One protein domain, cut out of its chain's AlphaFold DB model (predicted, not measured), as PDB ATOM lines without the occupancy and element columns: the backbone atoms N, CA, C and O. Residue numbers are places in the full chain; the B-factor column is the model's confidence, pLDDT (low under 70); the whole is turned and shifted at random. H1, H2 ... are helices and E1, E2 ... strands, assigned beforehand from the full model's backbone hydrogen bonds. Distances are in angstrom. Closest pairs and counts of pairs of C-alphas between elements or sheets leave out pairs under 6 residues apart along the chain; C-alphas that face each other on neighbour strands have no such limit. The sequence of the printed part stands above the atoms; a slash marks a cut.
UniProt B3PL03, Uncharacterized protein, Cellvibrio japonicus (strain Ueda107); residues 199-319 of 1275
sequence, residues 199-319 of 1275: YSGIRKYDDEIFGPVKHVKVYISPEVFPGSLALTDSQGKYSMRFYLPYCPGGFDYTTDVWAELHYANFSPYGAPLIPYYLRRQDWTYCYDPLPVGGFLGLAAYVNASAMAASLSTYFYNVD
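Overview. This is residues 199 to 319 of the 1275 residues of an uncharacterized protein of Cellvibrio japonicus (strain Ueda107) (UniProt B3PL03). Picture a long, twisted two-stranded ribbon, in which E4 runs on into E5, a turn leads back, and E6 runs on into E7; the small hairpin E1 and E2 lies beside E5, with E3 next to E2. The turn at residues 265 to 272 makes one tip of the long axis and H1 the other, and residues 310 to 319 run back from H1 towards the strands. The printed part has 121 residues, of which 52, under half, are in named elements: seven strands, E1 to E7, then one helix, H1, a mixed class. One sheet has the order E2, E1, E5, E6 and the other E4, E7, both antiparallel. The whole is loose, with a radius of gyration of the C-alphas of 19.7 A, and elongated, spanning 70 by 37 by 24 A.

Arrangement. Start at residue 199; up to residue 216 you meet no named element. E1, residues 217 to 219, then forms a hairpin with E2, residues 229 to 231, at 152 degrees; look for N 230 and O 218, 2.8 A apart. Next comes E3, residues 237 to 243, which pairs with no named strand; its closest C-alpha to E2 is that of Met 240, 5.8 A from that of Ala 230. E4, residues 251 to 254, runs on into E5, residues 257 to 264, at 5 degrees. E5 is antiparallel to E1 at 151 degrees, with N 219 and O 258 2.9 A apart. E5 also forms a hairpin with E6, residues 273 to 280, at 154 degrees, where N 276 and O 261 are 2.7 A apart. E6 runs on into E7, residues 283 to 286, at 61 degrees. E7 is antiparallel to E4 at 145 degrees; N 253 and O 284 are 2.9 A apart. H1, residues 295 to 309, is apart from E4 and is not on the sheet of E2, E1, E5 and E6. In H1, 10 of 11 O i to N i+4 pairs are within hydrogen-bond range.

Along the chain. Find C-alpha 217 at (5.102, 38.426, 36.360), where E1 begins. E3 is 20.5 A long, E5 23.4 A and E6 22.6 A from first to last C-alpha. H1 runs 21.6 A, from C-alpha 295 at (14.092, 65.626, 72.522) to C-alpha 309 at (19.721, 54.816, 54.642).

Size, cuts and confidence. The C-alphas farthest apart are those of Pro 268 and Leu 296, 71.8 A. Residues 294 to 299, of which 295 to 299 belong to H1, stand free. The printed part has no cut, and no link between its named elements is long. The mean pLDDT of the printed part is 75.7; look for values under 70 at residues 199 to 201, 248 to 249, 265 to 271 and 288 to 316.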
ATOM      1  N   TYR A 199      28.020  31.041  32.710       65.50
ATOM      2  CA  TYR A 199      28.021  30.621  34.119       65.50
ATOM      3  C   TYR A 199      28.446  31.717  35.103       65.50
ATOM      4  O   TYR A 199      27.862  31.828  36.178       65.50
ATOM      5  N   SER A 200      29.430  32.537  34.734       59.97
ATOM      6  CA  SER A 200      30.071  33.540  35.602       59.97
ATOM      7  C   SER A 200      29.626  34.981  35.348       59.97
ATOM      8  O   SER A 200      29.861  35.844  36.193       59.97
ATOM      9  N   GLY A 201      28.984  35.253  34.209       63.56
ATOM     10  CA  GLY A 201      28.677  36.615  33.780       63.56
ATOM     11  C   GLY A 201      27.700  37.337  34.711       63.56
ATOM     12  O   GLY A 201      26.546  36.918  34.868       63.56
ATOM     13  N   ILE A 202      28.145  38.459  35.286       74.81
ATOM     14  CA  ILE A 202      27.270  39.496  35.845       74.81
ATOM     15  C   ILE A 202      26.962  40.475  34.716       74.81
ATOM     16  O   ILE A 202      27.882  41.066  34.152       74.81
ATOM     17  N   ARG A 203      25.677  40.673  34.417       85.75
ATOM     18  CA  ARG A 203      25.243  41.601  33.372       85.75
ATOM     19  C   ARG A 203      25.611  43.035  33.733       85.75
ATOM     20  O   ARG A 203      25.155  43.550  34.765       85.75
ATOM     21  N   LYS A 204      26.395  43.683  32.873       81.50
ATOM     22  CA  LYS A 204      26.669  45.119  32.939       81.50
ATOM     23  C   LYS A 204      25.418  45.896  32.545       81.50
ATOM     24  O   LYS A 204      24.447  45.366  32.006       81.50
ATOM     25  N   TYR A 205      25.387  47.176  32.887       74.19
ATOM     26  CA  TYR A 205      24.191  47.990  32.673       74.19
ATOM     27  C   TYR A 205      23.868  48.203  31.180       74.19
ATOM     28  O   TYR A 205      22.693  48.281  30.816       74.19
ATOM     29  N   ASP A 206      24.905  48.273  30.347       78.69
ATOM     30  CA  ASP A 206      24.898  48.528  28.906       78.69
ATOM     31  C   ASP A 206      24.876  47.266  28.030       78.69
ATOM     32  O   ASP A 206      24.685  47.393  26.823       78.69
ATOM     33  N   ASP A 207      24.996  46.070  28.618       85.62
ATOM     34  CA  ASP A 207      24.920  44.810  27.872       85.62
ATOM     35  C   ASP A 207      23.557  44.660  27.175       85.62
ATOM     36  O   ASP A 207      22.488  44.847  27.780       85.62
ATOM     37  N   GLU A 208      23.598  44.269  25.901       88.88
ATOM     38  CA  GLU A 208      22.410  43.921  25.129       88.88
ATOM     39  C   GLU A 208      21.795  42.628  25.674       88.88
ATOM     40  O   GLU A 208      22.512  41.691  26.000       88.88
ATOM     41  N   ILE A 209      20.464  42.565  25.779       92.12
ATOM     42  CA  ILE A 209      19.734  41.345  26.154       92.12
ATOM     43  C   ILE A 209      19.248  40.682  24.865       92.12
ATOM     44  O   ILE A 209      18.364  41.220  24.199       92.12
ATOM     45  N   PHE A 210      19.770  39.500  24.537       92.69
ATOM     46  CA  PHE A 210      19.456  38.839  23.264       92.69
ATOM     47  C   PHE A 210      18.041  38.239  23.224       92.69
ATOM     48  O   PHE A 210      17.382  38.256  22.185       92.69
ATOM     49  N   GLY A 211      17.550  37.719  24.357       93.31
ATOM     50  CA  GLY A 211      16.269  37.006  24.456       93.31
ATOM     51  C   GLY A 211      15.300  37.583  25.490       93.31
ATOM     52  O   GLY A 211      14.958  36.874  26.437       93.31
ATOM     53  N   PRO A 212      14.840  38.842  25.378       94.50
ATOM     54  CA  PRO A 212      13.997  39.465  26.397       94.50
ATOM     55  C   PRO A 212      12.624  38.784  26.509       94.50
ATOM     56  O   PRO A 212      11.852  38.772  25.546       94.50
ATOM     57  N   VAL A 213      12.273  38.258  27.691       94.50
ATOM     58  CA  VAL A 213      10.960  37.631  27.918       94.50
ATOM     59  C   VAL A 213       9.982  38.672  28.454       94.50
ATOM     60  O   VAL A 213      10.131  39.194  29.560       94.50
ATOM     61  N   LYS A 214       8.982  39.003  27.638       93.12
ATOM     62  CA  LYS A 214       8.096  40.158  27.839       93.12
ATOM     63  C   LYS A 214       6.873  39.791  28.672       93.12
ATOM     64  O   LYS A 214       6.331  38.699  28.521       93.12
ATOM     65  N   HIS A 215       6.391  40.742  29.471       90.56
ATOM     66  CA  HIS A 215       5.150  40.636  30.247       90.56
ATOM     67  C   HIS A 215       5.110  39.471  31.249       90.56
ATOM     68  O   HIS A 215       4.038  38.975  31.591       90.56
ATOM     69  N   VAL A 216       6.274  39.057  31.747       91.81
ATOM     70  CA  VAL A 216       6.405  38.039  32.792       91.81
ATOM     71  C   VAL A 216       6.150  38.681  34.146       91.81
ATOM     72  O   VAL A 216       6.678  39.754  34.442       91.81
ATOM     73  N   LYS A 217       5.355  38.015  34.979       92.62
ATOM     74  CA  LYS A 217       5.102  38.426  36.360       92.62
ATOM     75  C   LYS A 217       6.315  38.114  37.224       92.62
ATOM     76  O   LYS A 217       6.717  36.956  37.328       92.62
ATOM     77  N   VAL A 218       6.861  39.154  37.852       93.62
ATOM     78  CA  VAL A 218       8.011  39.078  38.756       93.62
ATOM     79  C   VAL A 218       7.616  39.618  40.126       93.62
ATOM     80  O   VAL A 218       7.023  40.695  40.204       93.62
ATOM     81  N   TYR A 219       7.905  38.895  41.211       93.62
ATOM     82  CA  TYR A 219       7.456  39.308  42.543       93.62
ATOM     83  C   TYR A 219       8.330  38.841  43.717       93.62
ATOM     84  O   TYR A 219       9.106  37.897  43.586       93.62
ATOM     85  N   ILE A 220       8.152  39.479  44.884       89.88
ATOM     86  CA  ILE A 220       8.724  39.077  46.186       89.88
ATOM     87  C   ILE A 220       7.587  38.985  47.211       89.88
ATOM     88  O   ILE A 220       7.186  40.014  47.736       89.88
ATOM     89  N   SER A 221       7.050  37.792  47.492       85.31
ATOM     90  CA  SER A 221       5.954  37.539  48.464       85.31
ATOM     91  C   SER A 221       5.066  38.769  48.776       85.31
ATOM     92  O   SER A 221       5.232  39.375  49.842       85.31
ATOM     93  N   PRO A 222       4.187  39.203  47.846       83.19
ATOM     94  CA  PRO A 222       3.473  40.485  47.921       83.19
ATOM     95  C   PRO A 222       2.613  40.657  49.172       83.19
ATOM     96  O   PRO A 222       2.316  41.779  49.574       83.19
ATOM     97  N   GLU A 223       2.228  39.546  49.800       82.44
ATOM     98  CA  GLU A 223       1.486  39.503  51.057       82.44
ATOM     99  C   GLU A 223       2.333  39.965  52.255       82.44
ATOM    100  O   GLU A 223       1.790  40.462  53.239       82.44
ATOM    101  N   VAL A 224       3.656  39.794  52.178       81.75
ATOM    102  CA  VAL A 224       4.628  40.157  53.223       81.75
ATOM    103  C   VAL A 224       5.293  41.502  52.920       81.75
ATOM    104  O   VAL A 224       5.554  42.272  53.842       81.75
ATOM    105  N   PHE A 225       5.537  41.798  51.640       86.44
ATOM    106  CA  PHE A 225       6.219  43.011  51.181       86.44
ATOM    107  C   PHE A 225       5.327  43.802  50.209       86.44
ATOM    108  O   PHE A 225       5.388  43.587  48.999       86.44
ATOM    109  N   PRO A 226       4.488  44.736  50.686       84.12
ATOM    110  CA  PRO A 226       3.620  45.515  49.806       84.12
ATOM    111  C   PRO A 226       4.411  46.279  48.727       84.12
ATOM    112  O   PRO A 226       5.432  46.902  49.020       84.12
ATOM    113  N   GLY A 227       3.924  46.257  47.479       83.19
ATOM    114  CA  GLY A 227       4.561  46.927  46.329       83.19
ATOM    115  C   GLY A 227       5.611  46.092  45.581       83.19
ATOM    116  O   GLY A 227       6.208  46.566  44.618       83.19
ATOM    117  N   SER A 228       5.823  44.837  45.978       87.81
ATOM    118  CA  SER A 228       6.857  43.952  45.432       87.81
ATOM    119  C   SER A 228       6.458  43.149  44.185       87.81
ATOM    120  O   SER A 228       6.991  42.064  43.961       87.81
ATOM    121  N   LEU A 229       5.515  43.636  43.376       92.44
ATOM    122  CA  LEU A 229       5.076  42.976  42.142       92.44
ATOM    123  C   LEU A 229       5.338  43.880  40.934       92.44
ATOM    124  O   LEU A 229       4.938  45.042  40.927       92.44
ATOM    125  N   ALA A 230       5.974  43.327  39.904       93.06
ATOM    126  CA  ALA A 230       6.262  43.991  38.638       93.06
ATOM    127  C   ALA A 230       5.978  43.066  37.444       93.06
ATOM    128  O   ALA A 230       5.893  41.845  37.576       93.06
ATOM    129  N   LEU A 231       5.845  43.663  36.260       93.00
ATOM    130  CA  LEU A 231       5.834  42.957  34.979       93.00
ATOM    131  C   LEU A 231       7.084  43.342  34.196       93.00
ATOM    132  O   LEU A 231       7.506  44.499  34.251       93.00
ATOM    133  N   THR A 232       7.648  42.400  33.446       93.94
ATOM    134  CA  THR A 232       8.739  42.730  32.528       93.94
ATOM    135  C   THR A 232       8.248  43.570  31.351       93.94
ATOM    136  O   THR A 232       7.153  43.359  30.813       93.94
ATOM    137  N   ASP A 233       9.067  44.533  30.942       92.31
ATOM    138  CA  ASP A 233       8.813  45.383  29.785       92.31
ATOM    139  C   ASP A 233       9.155  44.684  28.451       92.31
ATOM    140  O   ASP A 233       9.436  43.485  28.381       92.31
ATOM    141  N   SER A 234       9.128  45.445  27.352       90.56
ATOM    142  CA  SER A 234       9.462  44.934  26.015       90.56
ATOM    143  C   SER A 234      10.919  44.474  25.849       90.56
ATOM    144  O   SER A 234      11.213  43.768  24.886       90.56
ATOM    145  N   GLN A 235      11.804  44.874  26.764       90.31
ATOM    146  CA  GLN A 235      13.220  44.511  26.838       90.31
ATOM    147  C   GLN A 235      13.472  43.457  27.931       90.31
ATOM    148  O   GLN A 235      14.619  43.192  28.283       90.31
ATOM    149  N   GLY A 236      12.413  42.856  28.487       91.81
ATOM    150  CA  GLY A 236      12.511  41.848  29.538       91.81
ATOM    151  C   GLY A 236      12.914  42.415  30.901       91.81
ATOM    152  O   GLY A 236      13.098  41.646  31.841       91.81
ATOM    153  N   LYS A 237      13.047  43.739  31.047       93.31
ATOM    154  CA  LYS A 237      13.502  44.389  32.282       93.31
ATOM    155  C   LYS A 237      12.337  44.583  33.246       93.31
ATOM    156  O   LYS A 237      11.218  44.868  32.827       93.31
ATOM    157  N   TYR A 238      12.602  44.452  34.541       93.31
ATOM    158  CA  TYR A 238      11.647  44.742  35.605       93.31
ATOM    159  C   TYR A 238      12.288  45.617  36.684       93.31
ATOM    160  O   TYR A 238      13.505  45.636  36.884       93.31
ATOM    161  N   SER A 239      11.435  46.327  37.407       90.38
ATOM    162  CA  SER A 239      11.813  47.137  38.553       90.38
ATOM    163  C   SER A 239      10.646  47.177  39.534       90.38
ATOM    164  O   SER A 239       9.496  47.324  39.122       90.38
ATOM    165  N   MET A 240      10.937  47.011  40.821       89.38
ATOM    166  CA  MET A 240       9.947  47.022  41.894       89.38
ATOM    167  C   MET A 240      10.468  47.785  43.111       89.38
ATOM    168  O   MET A 240      11.646  47.699  43.463       89.38
ATOM    169  N   ARG A 241       9.567  48.532  43.751       86.38
ATOM    170  CA  ARG A 241       9.829  49.441  44.872       86.38
ATOM    171  C   ARG A 241       8.859  49.062  45.984       86.38
ATOM    172  O   ARG A 241       7.662  49.312  45.856       86.38
ATOM    173  N   PHE A 242       9.365  48.379  47.002       86.44
ATOM    174  CA  PHE A 242       8.563  47.674  47.998       86.44
ATOM    175  C   PHE A 242       8.917  48.106  49.416       86.44
ATOM    176  O   PHE A 242      10.012  48.597  49.683       86.44
ATOM    177  N   TYR A 243       7.977  47.913  50.335       82.19
ATOM    178  CA  TYR A 243       8.141  48.310  51.728       82.19
ATOM    179  C   TYR A 243       8.566  47.125  52.588       82.19
ATOM    180  O   TYR A 243       7.947  46.058  52.547       82.19
ATOM    181  N   LEU A 244       9.617  47.322  53.383       80.19
ATOM    182  CA  LEU A 244      10.055  46.356  54.382       80.19
ATOM    183  C   LEU A 244       9.213  46.492  55.661       80.19
ATOM    184  O   LEU A 244       8.886  47.615  56.064       80.19
ATOM    185  N   PRO A 245       8.878  45.376  56.333       78.38
ATOM    186  CA  PRO A 245       8.301  45.420  57.669       78.38
ATOM    187  C   PRO A 245       9.256  46.077  58.682       78.38
ATOM    188  O   PRO A 245      10.459  46.187  58.454       78.38
ATOM    189  N   TYR A 246       8.717  46.501  59.827       74.44
ATOM    190  CA  TYR A 246       9.500  47.122  60.902       74.44
ATOM    191  C   TYR A 246      10.585  46.176  61.452       74.44
ATOM    192  O   TYR A 246      10.291  45.031  61.812       74.44
ATOM    193  N   CYS A 247      11.823  46.674  61.559       72.75
ATOM    194  CA  CYS A 247      13.028  45.874  61.801       72.75
ATOM    195  C   CYS A 247      13.967  46.491  62.868       72.75
ATOM    196  O   CYS A 247      15.021  47.056  62.555       72.75
ATOM    197  N   PRO A 248      13.621  46.396  64.165       68.25
ATOM    198  CA  PRO A 248      14.395  47.036  65.225       68.25
ATOM    199  C   PRO A 248      15.772  46.382  65.392       68.25
ATOM    200  O   PRO A 248      15.868  45.186  65.667       68.25
ATOM    201  N   GLY A 249      16.841  47.176  65.284       66.81
ATOM    202  CA  GLY A 249      18.208  46.742  65.601       66.81
ATOM    203  C   GLY A 249      18.999  46.061  64.474       66.81
ATOM    204  O   GLY A 249      20.162  45.740  64.702       66.81
ATOM    205  N   GLY A 250      18.427  45.908  63.273       70.81
ATOM    206  CA  GLY A 250      19.152  45.448  62.082       70.81
ATOM    207  C   GLY A 250      19.121  43.940  61.830       70.81
ATOM    208  O   GLY A 250      19.700  43.184  62.606       70.81
ATOM    209  N   PHE A 251      18.519  43.497  60.726       78.75
ATOM    210  CA  PHE A 251      18.607  42.116  60.230       78.75
ATOM    211  C   PHE A 251      18.218  42.016  58.746       78.75
ATOM    212  O   PHE A 251      17.624  42.935  58.181       78.75
ATOM    213  N   ASP A 252      18.544  40.887  58.117       80.19
ATOM    214  CA  ASP A 252      18.221  40.608  56.718       80.19
ATOM    215  C   ASP A 252      16.839  39.965  56.562       80.19
ATOM    216  O   ASP A 252      16.544  38.929  57.163       80.19
ATOM    217  N   TYR A 253      16.002  40.543  55.697       83.44
ATOM    218  CA  TYR A 253      14.813  39.863  55.195       83.44
ATOM    219  C   TYR A 253      15.169  39.033  53.966       83.44
ATOM    220  O   TYR A 253      15.722  39.550  52.991       83.44
ATOM    221  N   THR A 254      14.773  37.760  53.961       85.38
ATOM    222  CA  THR A 254      14.767  36.953  52.737       85.38
ATOM    223  C   THR A 254      13.767  37.561  51.757       85.38
ATOM    224  O   THR A 254      12.569  37.624  52.029       85.38
ATOM    225  N   THR A 255      14.269  38.038  50.624       87.69
ATOM    226  CA  THR A 255      13.527  38.803  49.613       87.69
ATOM    227  C   THR A 255      13.738  38.186  48.235       87.69
ATOM    228  O   THR A 255      14.063  38.872  47.265       87.69
ATOM    229  N   ASP A 256      13.579  36.869  48.162       89.19
ATOM    230  CA  ASP A 256      13.782  36.116  46.931       89.19
ATOM    231  C   ASP A 256      12.884  36.631  45.813       89.19
ATOM    232  O   ASP A 256      11.686  36.859  46.008       89.19
ATOM    233  N   VAL A 257      13.473  36.780  44.633       90.81
ATOM    234  CA  VAL A 257      12.750  37.247  43.456       90.81
ATOM    235  C   VAL A 257      12.264  36.049  42.660       90.81
ATOM    236  O   VAL A 257      13.050  35.169  42.303       90.81
ATOM    237  N   TRP A 258      10.970  36.043  42.360       91.88
ATOM    238  CA  TRP A 258      10.292  34.997  41.607       91.88
ATOM    239  C   TRP A 258       9.883  35.502  40.232       91.88
ATOM    240  O   TRP A 258       9.359  36.607  40.146       91.88
ATOM    241  N   ALA A 259      10.047  34.693  39.185       92.75
ATOM    242  CA  ALA A 259       9.366  34.878  37.903       92.75
ATOM    243  C   ALA A 259       8.411  33.714  37.634       92.75
ATOM    244  O   ALA A 259       8.779  32.550  37.794       92.75
ATOM    245  N   GLU A 260       7.197  34.045  37.202       91.81
ATOM    246  CA  GLU A 260       6.132  33.100  36.864       91.81
ATOM    247  C   GLU A 260       5.996  32.995  35.340       91.81
ATOM    248  O   GLU A 260       5.410  33.857  34.681       91.81
ATOM    249  N   LEU A 261       6.585  31.940  34.779       91.50
ATOM    250  CA  LEU A 261       6.476  31.558  33.370       91.50
ATOM    251  C   LEU A 261       5.368  30.521  33.206       91.50
ATOM    252  O   LEU A 261       4.853  30.008  34.192       91.50
ATOM    253  N   HIS A 262       5.002  30.195  31.969       88.88
ATOM    254  CA  HIS A 262       3.941  29.227  31.707       88.88
ATOM    255  C   HIS A 262       4.347  28.220  30.643       88.88
ATOM    256  O   HIS A 262       5.105  28.522  29.723       88.88
ATOM    257  N   TYR A 263       3.783  27.026  30.739       86.25
ATOM    258  CA  TYR A 263       3.775  26.071  29.646       86.25
ATOM    259  C   TYR A 263       2.388  25.444  29.521       86.25
ATOM    260  O   TYR A 263       1.689  25.223  30.509       86.25
ATOM    261  N   ALA A 264       1.977  25.172  28.289       78.44
ATOM    262  CA  ALA A 264       0.818  24.362  27.986       78.44
ATOM    263  C   ALA A 264       1.133  22.914  28.351       78.44
ATOM    264  O   ALA A 264       2.041  22.285  27.789       78.44
ATOM    265  N   ASN A 265       0.382  22.388  29.305       69.88
ATOM    266  CA  ASN A 265       0.438  20.985  29.632       69.88
ATOM    267  C   ASN A 265      -0.664  20.250  28.877       69.88
ATOM    268  O   ASN A 265      -1.833  20.355  29.235       69.88
ATOM    269  N   PHE A 266      -0.298  19.514  27.834       66.31
ATOM    270  CA  PHE A 266      -1.255  18.764  27.037       66.31
ATOM    271  C   PHE A 266      -1.719  17.522  27.800       66.31
ATOM    272  O   PHE A 266      -0.919  16.635  28.087       66.31
ATOM    273  N   SER A 267      -3.008  17.481  28.121       62.75
ATOM    274  CA  SER A 267      -3.651  16.377  28.825       62.75
ATOM    275  C   SER A 267      -4.895  15.905  28.063       62.75
ATOM    276  O   SER A 267      -5.458  16.677  27.277       62.75
ATOM    277  N   PRO A 268      -5.390  14.688  28.345       55.06
ATOM    278  CA  PRO A 268      -6.673  14.206  27.825       55.06
ATOM    279  C   PRO A 268      -7.854  15.147  28.106       55.06
ATOM    280  O   PRO A 268      -8.816  15.160  27.352       55.06
ATOM    281  N   TYR A 269      -7.761  15.977  29.150       58.66
ATOM    282  CA  TYR A 269      -8.816  16.895  29.593       58.66
ATOM    283  C   TYR A 269      -8.647  18.334  29.065       58.66
ATOM    284  O   TYR A 269      -9.363  19.240  29.490       58.66
ATOM    285  N   GLY A 270      -7.683  18.567  28.164       63.12
ATOM    286  CA  GLY A 270      -7.357  19.875  27.589       63.12
ATOM    287  C   GLY A 270      -5.891  20.270  27.778       63.12
ATOM    288  O   GLY A 270      -5.068  19.481  28.239       63.12
ATOM    289  N   ALA A 271      -5.555  21.514  27.426       68.81
ATOM    290  CA  ALA A 271      -4.198  22.057  27.530       68.81
ATOM    291  C   ALA A 271      -4.113  23.207  28.558       68.81
ATOM    292  O   ALA A 271      -3.939  24.361  28.156       68.81
ATOM    293  N   PRO A 272      -4.295  22.950  29.874       74.19
ATOM    294  CA  PRO A 272      -4.156  23.991  30.887       74.19
ATOM    295  C   PRO A 272      -2.743  24.584  30.881       74.19
ATOM    296  O   PRO A 272      -1.746  23.879  30.703       74.19
ATOM    297  N   LEU A 273      -2.665  25.896  31.104       79.12
ATOM    298  CA  LEU A 273      -1.401  26.587  31.335       79.12
ATOM    299  C   LEU A 273      -0.959  26.321  32.774       79.12
ATOM    300  O   LEU A 273      -1.655  26.702  33.715       79.12
ATOM    301  N   ILE A 274       0.188  25.666  32.936       83.06
ATOM    302  CA  ILE A 274       0.789  25.396  34.243       83.06
ATOM    303  C   ILE A 274       1.913  26.409  34.481       83.06
ATOM    304  O   ILE A 274       2.742  26.614  33.583       83.06
ATOM    305  N   PRO A 275       1.966  27.048  35.665       86.75
ATOM    306  CA  PRO A 275       3.045  27.962  35.984       86.75
ATOM    307  C   PRO A 275       4.366  27.212  36.198       86.75
ATOM    308  O   PRO A 275       4.422  26.134  36.794       86.75
ATOM    309  N   TYR A 276       5.451  27.815  35.730       88.69
ATOM    310  CA  TYR A 276       6.826  27.390  35.929       88.69
ATOM    311  C   TYR A 276       7.590  28.519  36.617       88.69
ATOM    312  O   TYR A 276       7.674  29.630  36.092       88.69
ATOM    313  N   TYR A 277       8.133  28.240  37.799       90.31
ATOM    314  CA  TYR A 277       8.726  29.269  38.646       90.31
ATOM    315  C   TYR A 277      10.248  29.245  38.596       90.31
ATOM    316  O   TYR A 277      10.879  28.229  38.910       90.31
ATOM    317  N   LEU A 278      10.821  30.406  38.289       91.12
ATOM    318  CA  LEU A 278      12.223  30.710  38.547       91.12
ATOM    319  C   LEU A 278      12.324  31.525  39.834       91.12
ATOM    320  O   LEU A 278      11.495  32.397  40.080       91.12
ATOM    321  N   ARG A 279      13.343  31.255  40.642       88.69
ATOM    322  CA  ARG A 279      13.631  31.894  41.919       88.69
ATOM    323  C   ARG A 279      15.111  32.235  41.987       88.69
ATOM    324  O   ARG A 279      15.965  31.371  41.819       88.69
ATOM    325  N   ARG A 280      15.409  33.480  42.338       87.88
ATOM    326  CA  ARG A 280      16.754  33.907  42.719       87.88
ATOM    327  C   ARG A 280      16.757  34.275  44.193       87.88
ATOM    328  O   ARG A 280      15.992  35.149  44.603       87.88
ATOM    329  N   GLN A 281      17.585  33.580  44.974       84.44
ATOM    330  CA  GLN A 281      17.748  33.896  46.388       84.44
ATOM    331  C   GLN A 281      18.407  35.250  46.554       84.44
ATOM    332  O   GLN A 281      19.405  35.537  45.889       84.44
ATOM    333  N   ASP A 282      17.829  36.068  47.421       85.69
ATOM    334  CA  ASP A 282      18.348  37.398  47.686       85.69
ATOM    335  C   ASP A 282      17.842  37.915  49.038       85.69
ATOM    336  O   ASP A 282      16.784  37.517  49.532       85.69
ATOM    337  N   TRP A 283      18.586  38.835  49.637       84.25
ATOM    338  CA  TRP A 283      18.334  39.375  50.963       84.25
ATOM    339  C   TRP A 283      18.341  40.892  50.919       84.25
ATOM    340  O   TRP A 283      19.142  41.515  50.229       84.25
ATOM    341  N   THR A 284      17.423  41.494  51.665       83.12
ATOM    342  CA  THR A 284      17.374  42.943  51.819       83.12
ATOM    343  C   THR A 284      17.608  43.258  53.282       83.12
ATOM    344  O   THR A 284      16.781  42.919  54.135       83.12
ATOM    345  N   TYR A 285      18.742  43.894  53.560       79.56
ATOM    346  CA  TYR A 285      19.081  44.344  54.900       79.56
ATOM    347  C   TYR A 285      18.148  45.474  55.323       79.56
ATOM    348  O   TYR A 285      17.988  46.465  54.607       79.56
ATOM    349  N   CYS A 286      17.551  45.327  56.497       75.56
ATOM    350  CA  CYS A 286      16.693  46.328  57.102       75.56
ATOM    351  C   CYS A 286      17.295  46.761  58.432       75.56
ATOM    352  O   CYS A 286      17.650  45.913  59.250       75.56
ATOM    353  N   TYR A 287      17.385  48.070  58.666       70.38
ATOM    354  CA  TYR A 287      17.866  48.629  59.925       70.38
ATOM    355  C   TYR A 287      17.004  49.810  60.357       70.38
ATOM    356  O   TYR A 287      17.024  50.860  59.715       70.38
ATOM    357  N   ASP A 288      16.300  49.649  61.477       65.75
ATOM    358  CA  ASP A 288      15.650  50.752  62.182       65.75
ATOM    359  C   ASP A 288      16.338  50.963  63.548       65.75
ATOM    360  O   ASP A 288      16.403  50.023  64.360       65.75
ATOM    361  N   PRO A 289      16.923  52.149  63.816       61.88
ATOM    362  CA  PRO A 289      17.537  52.434  65.106       61.88
ATOM    363  C   PRO A 289      16.502  52.389  66.247       61.88
ATOM    364  O   PRO A 289      15.370  52.835  66.110       61.88
ATOM    365  N   LEU A 290      16.876  51.871  67.422       58.88
ATOM    366  CA  LEU A 290      15.964  51.843  68.576       58.88
ATOM    367  C   LEU A 290      15.618  53.278  69.035       58.88
ATOM    368  O   LEU A 290      16.525  54.114  69.120       58.88
ATOM    369  N   PRO A 291      14.353  53.587  69.385       56.41
ATOM    370  CA  PRO A 291      13.975  54.927  69.824       56.41
ATOM    371  C   PRO A 291      14.669  55.276  71.149       56.41
ATOM    372  O   PRO A 291      14.366  54.716  72.203       56.41
ATOM    373  N   VAL A 292      15.605  56.225  71.105       53.38
ATOM    374  CA  VAL A 292      16.279  56.754  72.298       53.38
ATOM    375  C   VAL A 292      15.419  57.887  72.862       53.38
ATOM    376  O   VAL A 292      15.270  58.936  72.236       53.38
ATOM    377  N   GLY A 293      14.794  57.671  74.021       44.75
ATOM    378  CA  GLY A 293      13.847  58.621  74.611       44.75
ATOM    379  C   GLY A 293      14.469  59.989  74.926       44.75
ATOM    380  O   GLY A 293      15.441  60.082  75.672       44.75
ATOM    381  N   GLY A 294      13.874  61.058  74.391       55.44
ATOM    382  CA  GLY A 294      14.230  62.449  74.688       55.44
ATOM    383  C   GLY A 294      14.255  63.348  73.449       55.44
ATOM    384  O   GLY A 294      14.428  62.882  72.329       55.44
ATOM    385  N   PHE A 295      14.125  64.665  73.639       46.28
ATOM    386  CA  PHE A 295      14.092  65.626  72.522       46.28
ATOM    387  C   PHE A 295      15.414  65.663  71.731       46.28
ATOM    388  O   PHE A 295      15.413  65.744  70.507       46.28
ATOM    389  N   LEU A 296      16.550  65.510  72.423       47.69
ATOM    390  CA  LEU A 296      17.875  65.332  71.809       47.69
ATOM    391  C   LEU A 296      18.041  63.958  71.121       47.69
ATOM    392  O   LEU A 296      18.902  63.810  70.258       47.69
ATOM    393  N   GLY A 297      17.195  62.977  71.456       52.16
ATOM    394  CA  GLY A 297      17.160  61.649  70.838       52.16
ATOM    395  C   GLY A 297      16.529  61.641  69.445       52.16
ATOM    396  O   GLY A 297      16.934  60.840  68.613       52.16
ATOM    397  N   LEU A 298      15.627  62.581  69.137       51.47
ATOM    398  CA  LEU A 298      15.016  62.729  67.807       51.47
ATOM    399  C   LEU A 298      16.025  63.182  66.743       51.47
ATOM    400  O   LEU A 298      16.039  62.638  65.648       51.47
ATOM    401  N   ALA A 299      16.915  64.126  67.063       50.94
ATOM    402  CA  ALA A 299      17.963  64.563  66.135       50.94
ATOM    403  C   ALA A 299      19.034  63.477  65.916       50.94
ATOM    404  O   ALA A 299      19.524  63.305  64.801       50.94
ATOM    405  N   ALA A 300      19.360  62.714  66.966       50.25
ATOM    406  CA  ALA A 300      20.240  61.552  66.868       50.25
ATOM    407  C   ALA A 300      19.585  60.403  66.083       50.25
ATOM    408  O   ALA A 300      20.260  59.777  65.275       50.25
ATOM    409  N   TYR A 301      18.279  60.173  66.257       54.69
ATOM    410  CA  TYR A 301      17.497  59.201  65.494       54.69
ATOM    411  C   TYR A 301      17.427  59.585  64.016       54.69
ATOM    412  O   TYR A 301      17.721  58.742  63.181       54.69
ATOM    413  N   VAL A 302      17.140  60.850  63.679       55.00
ATOM    414  CA  VAL A 302      17.100  61.347  62.288       55.00
ATOM    415  C   VAL A 302      18.479  61.272  61.620       55.00
ATOM    416  O   VAL A 302      18.578  60.836  60.479       55.00
ATOM    417  N   ASN A 303      19.562  61.615  62.327       51.84
ATOM    418  CA  ASN A 303      20.918  61.462  61.786       51.84
ATOM    419  C   ASN A 303      21.345  59.988  61.661       51.84
ATOM    420  O   ASN A 303      21.962  59.624  60.666       51.84
ATOM    421  N   ALA A 304      21.001  59.128  62.625       50.78
ATOM    422  CA  ALA A 304      21.302  57.696  62.571       50.78
ATOM    423  C   ALA A 304      20.498  56.971  61.479       50.78
ATOM    424  O   ALA A 304      21.055  56.130  60.782       50.78
ATOM    425  N   SER A 305      19.226  57.329  61.275       51.50
ATOM    426  CA  SER A 305      18.394  56.802  60.184       51.50
ATOM    427  C   SER A 305      18.822  57.344  58.812       51.50
ATOM    428  O   SER A 305      18.833  56.584  57.849       51.50
ATOM    429  N   ALA A 306      19.302  58.592  58.713       47.94
ATOM    430  CA  ALA A 306      19.912  59.121  57.487       47.94
ATOM    431  C   ALA A 306      21.259  58.450  57.139       47.94
ATOM    432  O   ALA A 306      21.529  58.185  55.968       47.94
ATOM    433  N   MET A 307      22.095  58.127  58.136       46.72
ATOM    434  CA  MET A 307      23.331  57.356  57.927       46.72
ATOM    435  C   MET A 307      23.036  55.881  57.600       46.72
ATOM    436  O   MET A 307      23.691  55.315  56.728       46.72
ATOM    437  N   ALA A 308      22.017  55.269  58.213       47.03
ATOM    438  CA  ALA A 308      21.582  53.905  57.903       47.03
ATOM    439  C   ALA A 308      20.982  53.768  56.492       47.03
ATOM    440  O   ALA A 308      21.299  52.808  55.796       47.03
ATOM    441  N   ALA A 309      20.221  54.763  56.020       44.78
ATOM    442  CA  ALA A 309      19.721  54.816  54.642       44.78
ATOM    443  C   ALA A 309      20.850  54.892  53.592       44.78
ATOM    444  O   ALA A 309      20.652  54.491  52.449       44.78
ATOM    445  N   SER A 310      22.045  55.366  53.974       45.75
ATOM    446  CA  SER A 310      23.241  55.370  53.113       45.75
ATOM    447  C   SER A 310      24.067  54.074  53.164       45.75
ATOM    448  O   SER A 310      24.978  53.905  52.357       45.75
ATOM    449  N   LEU A 311      23.755  53.156  54.092       41.12
ATOM    450  CA  LEU A 311      24.462  51.881  54.288       41.12
ATOM    451  C   LEU A 311      23.738  50.675  53.655       41.12
ATOM    452  O   LEU A 311      24.334  49.605  53.554       41.12
ATOM    453  N   SER A 312      22.494  50.829  53.188       40.06
ATOM    454  CA  SER A 312      21.720  49.765  52.535       40.06
ATOM    455  C   SER A 312      21.494  50.048  51.046       40.06
ATOM    456  O   SER A 312      20.575  50.784  50.692       40.06
ATOM    457  N   THR A 313      22.336  49.475  50.178       47.22
ATOM    458  CA  THR A 313      21.999  48.751  48.924       47.22
ATOM    459  C   THR A 313      23.216  48.723  47.990       47.22
ATOM    460  O   THR A 313      23.600  49.723  47.391       47.22
ATOM    461  N   TYR A 314      23.832  47.548  47.833       44.03
ATOM    462  CA  TYR A 314      24.619  47.272  46.631       44.03
ATOM    463  C   TYR A 314      23.626  47.152  45.468       44.03
ATOM    464  O   TYR A 314      22.795  46.247  45.468       44.03
ATOM    465  N   PHE A 315      23.676  48.068  44.498       58.16
ATOM    466  CA  PHE A 315      22.858  47.981  43.287       58.16
ATOM    467  C   PHE A 315      23.467  46.939  42.350       58.16
ATOM    468  O   PHE A 315      24.446  47.212  41.656       58.16
ATOM    469  N   TYR A 316      22.906  45.735  42.345       69.38
ATOM    470  CA  TYR A 316      23.261  44.697  41.388       69.38
ATOM    471  C   TYR A 316      22.004  44.156  40.707       69.38
ATOM    472  O   TYR A 316      20.912  44.159  41.272       69.38
ATOM    473  N   ASN A 317      22.153  43.713  39.458       81.12
ATOM    474  CA  ASN A 317      21.041  43.181  38.677       81.12
ATOM    475  C   ASN A 317      20.606  41.809  39.221       81.12
ATOM    476  O   ASN A 317      21.388  40.850  39.222       81.12
ATOM    477  N   VAL A 318      19.338  41.689  39.618       87.94
ATOM    478  CA  VAL A 318      18.728  40.418  40.033       87.94
ATOM    479  C   VAL A 318      18.078  39.758  38.815       87.94
ATOM    480  O   VAL A 318      16.863  39.723  38.641       87.94
ATOM    481  N   ASP A 319      18.917  39.282  37.904       90.25
ATOM    482  CA  ASP A 319      18.480  38.665  36.652       90.25
ATOM    483  C   ASP A 319      17.998  37.215  36.834       90.25
ATOM    484  O   ASP A 319      18.559  36.463  37.638       90.25
TER     485      ASP A 319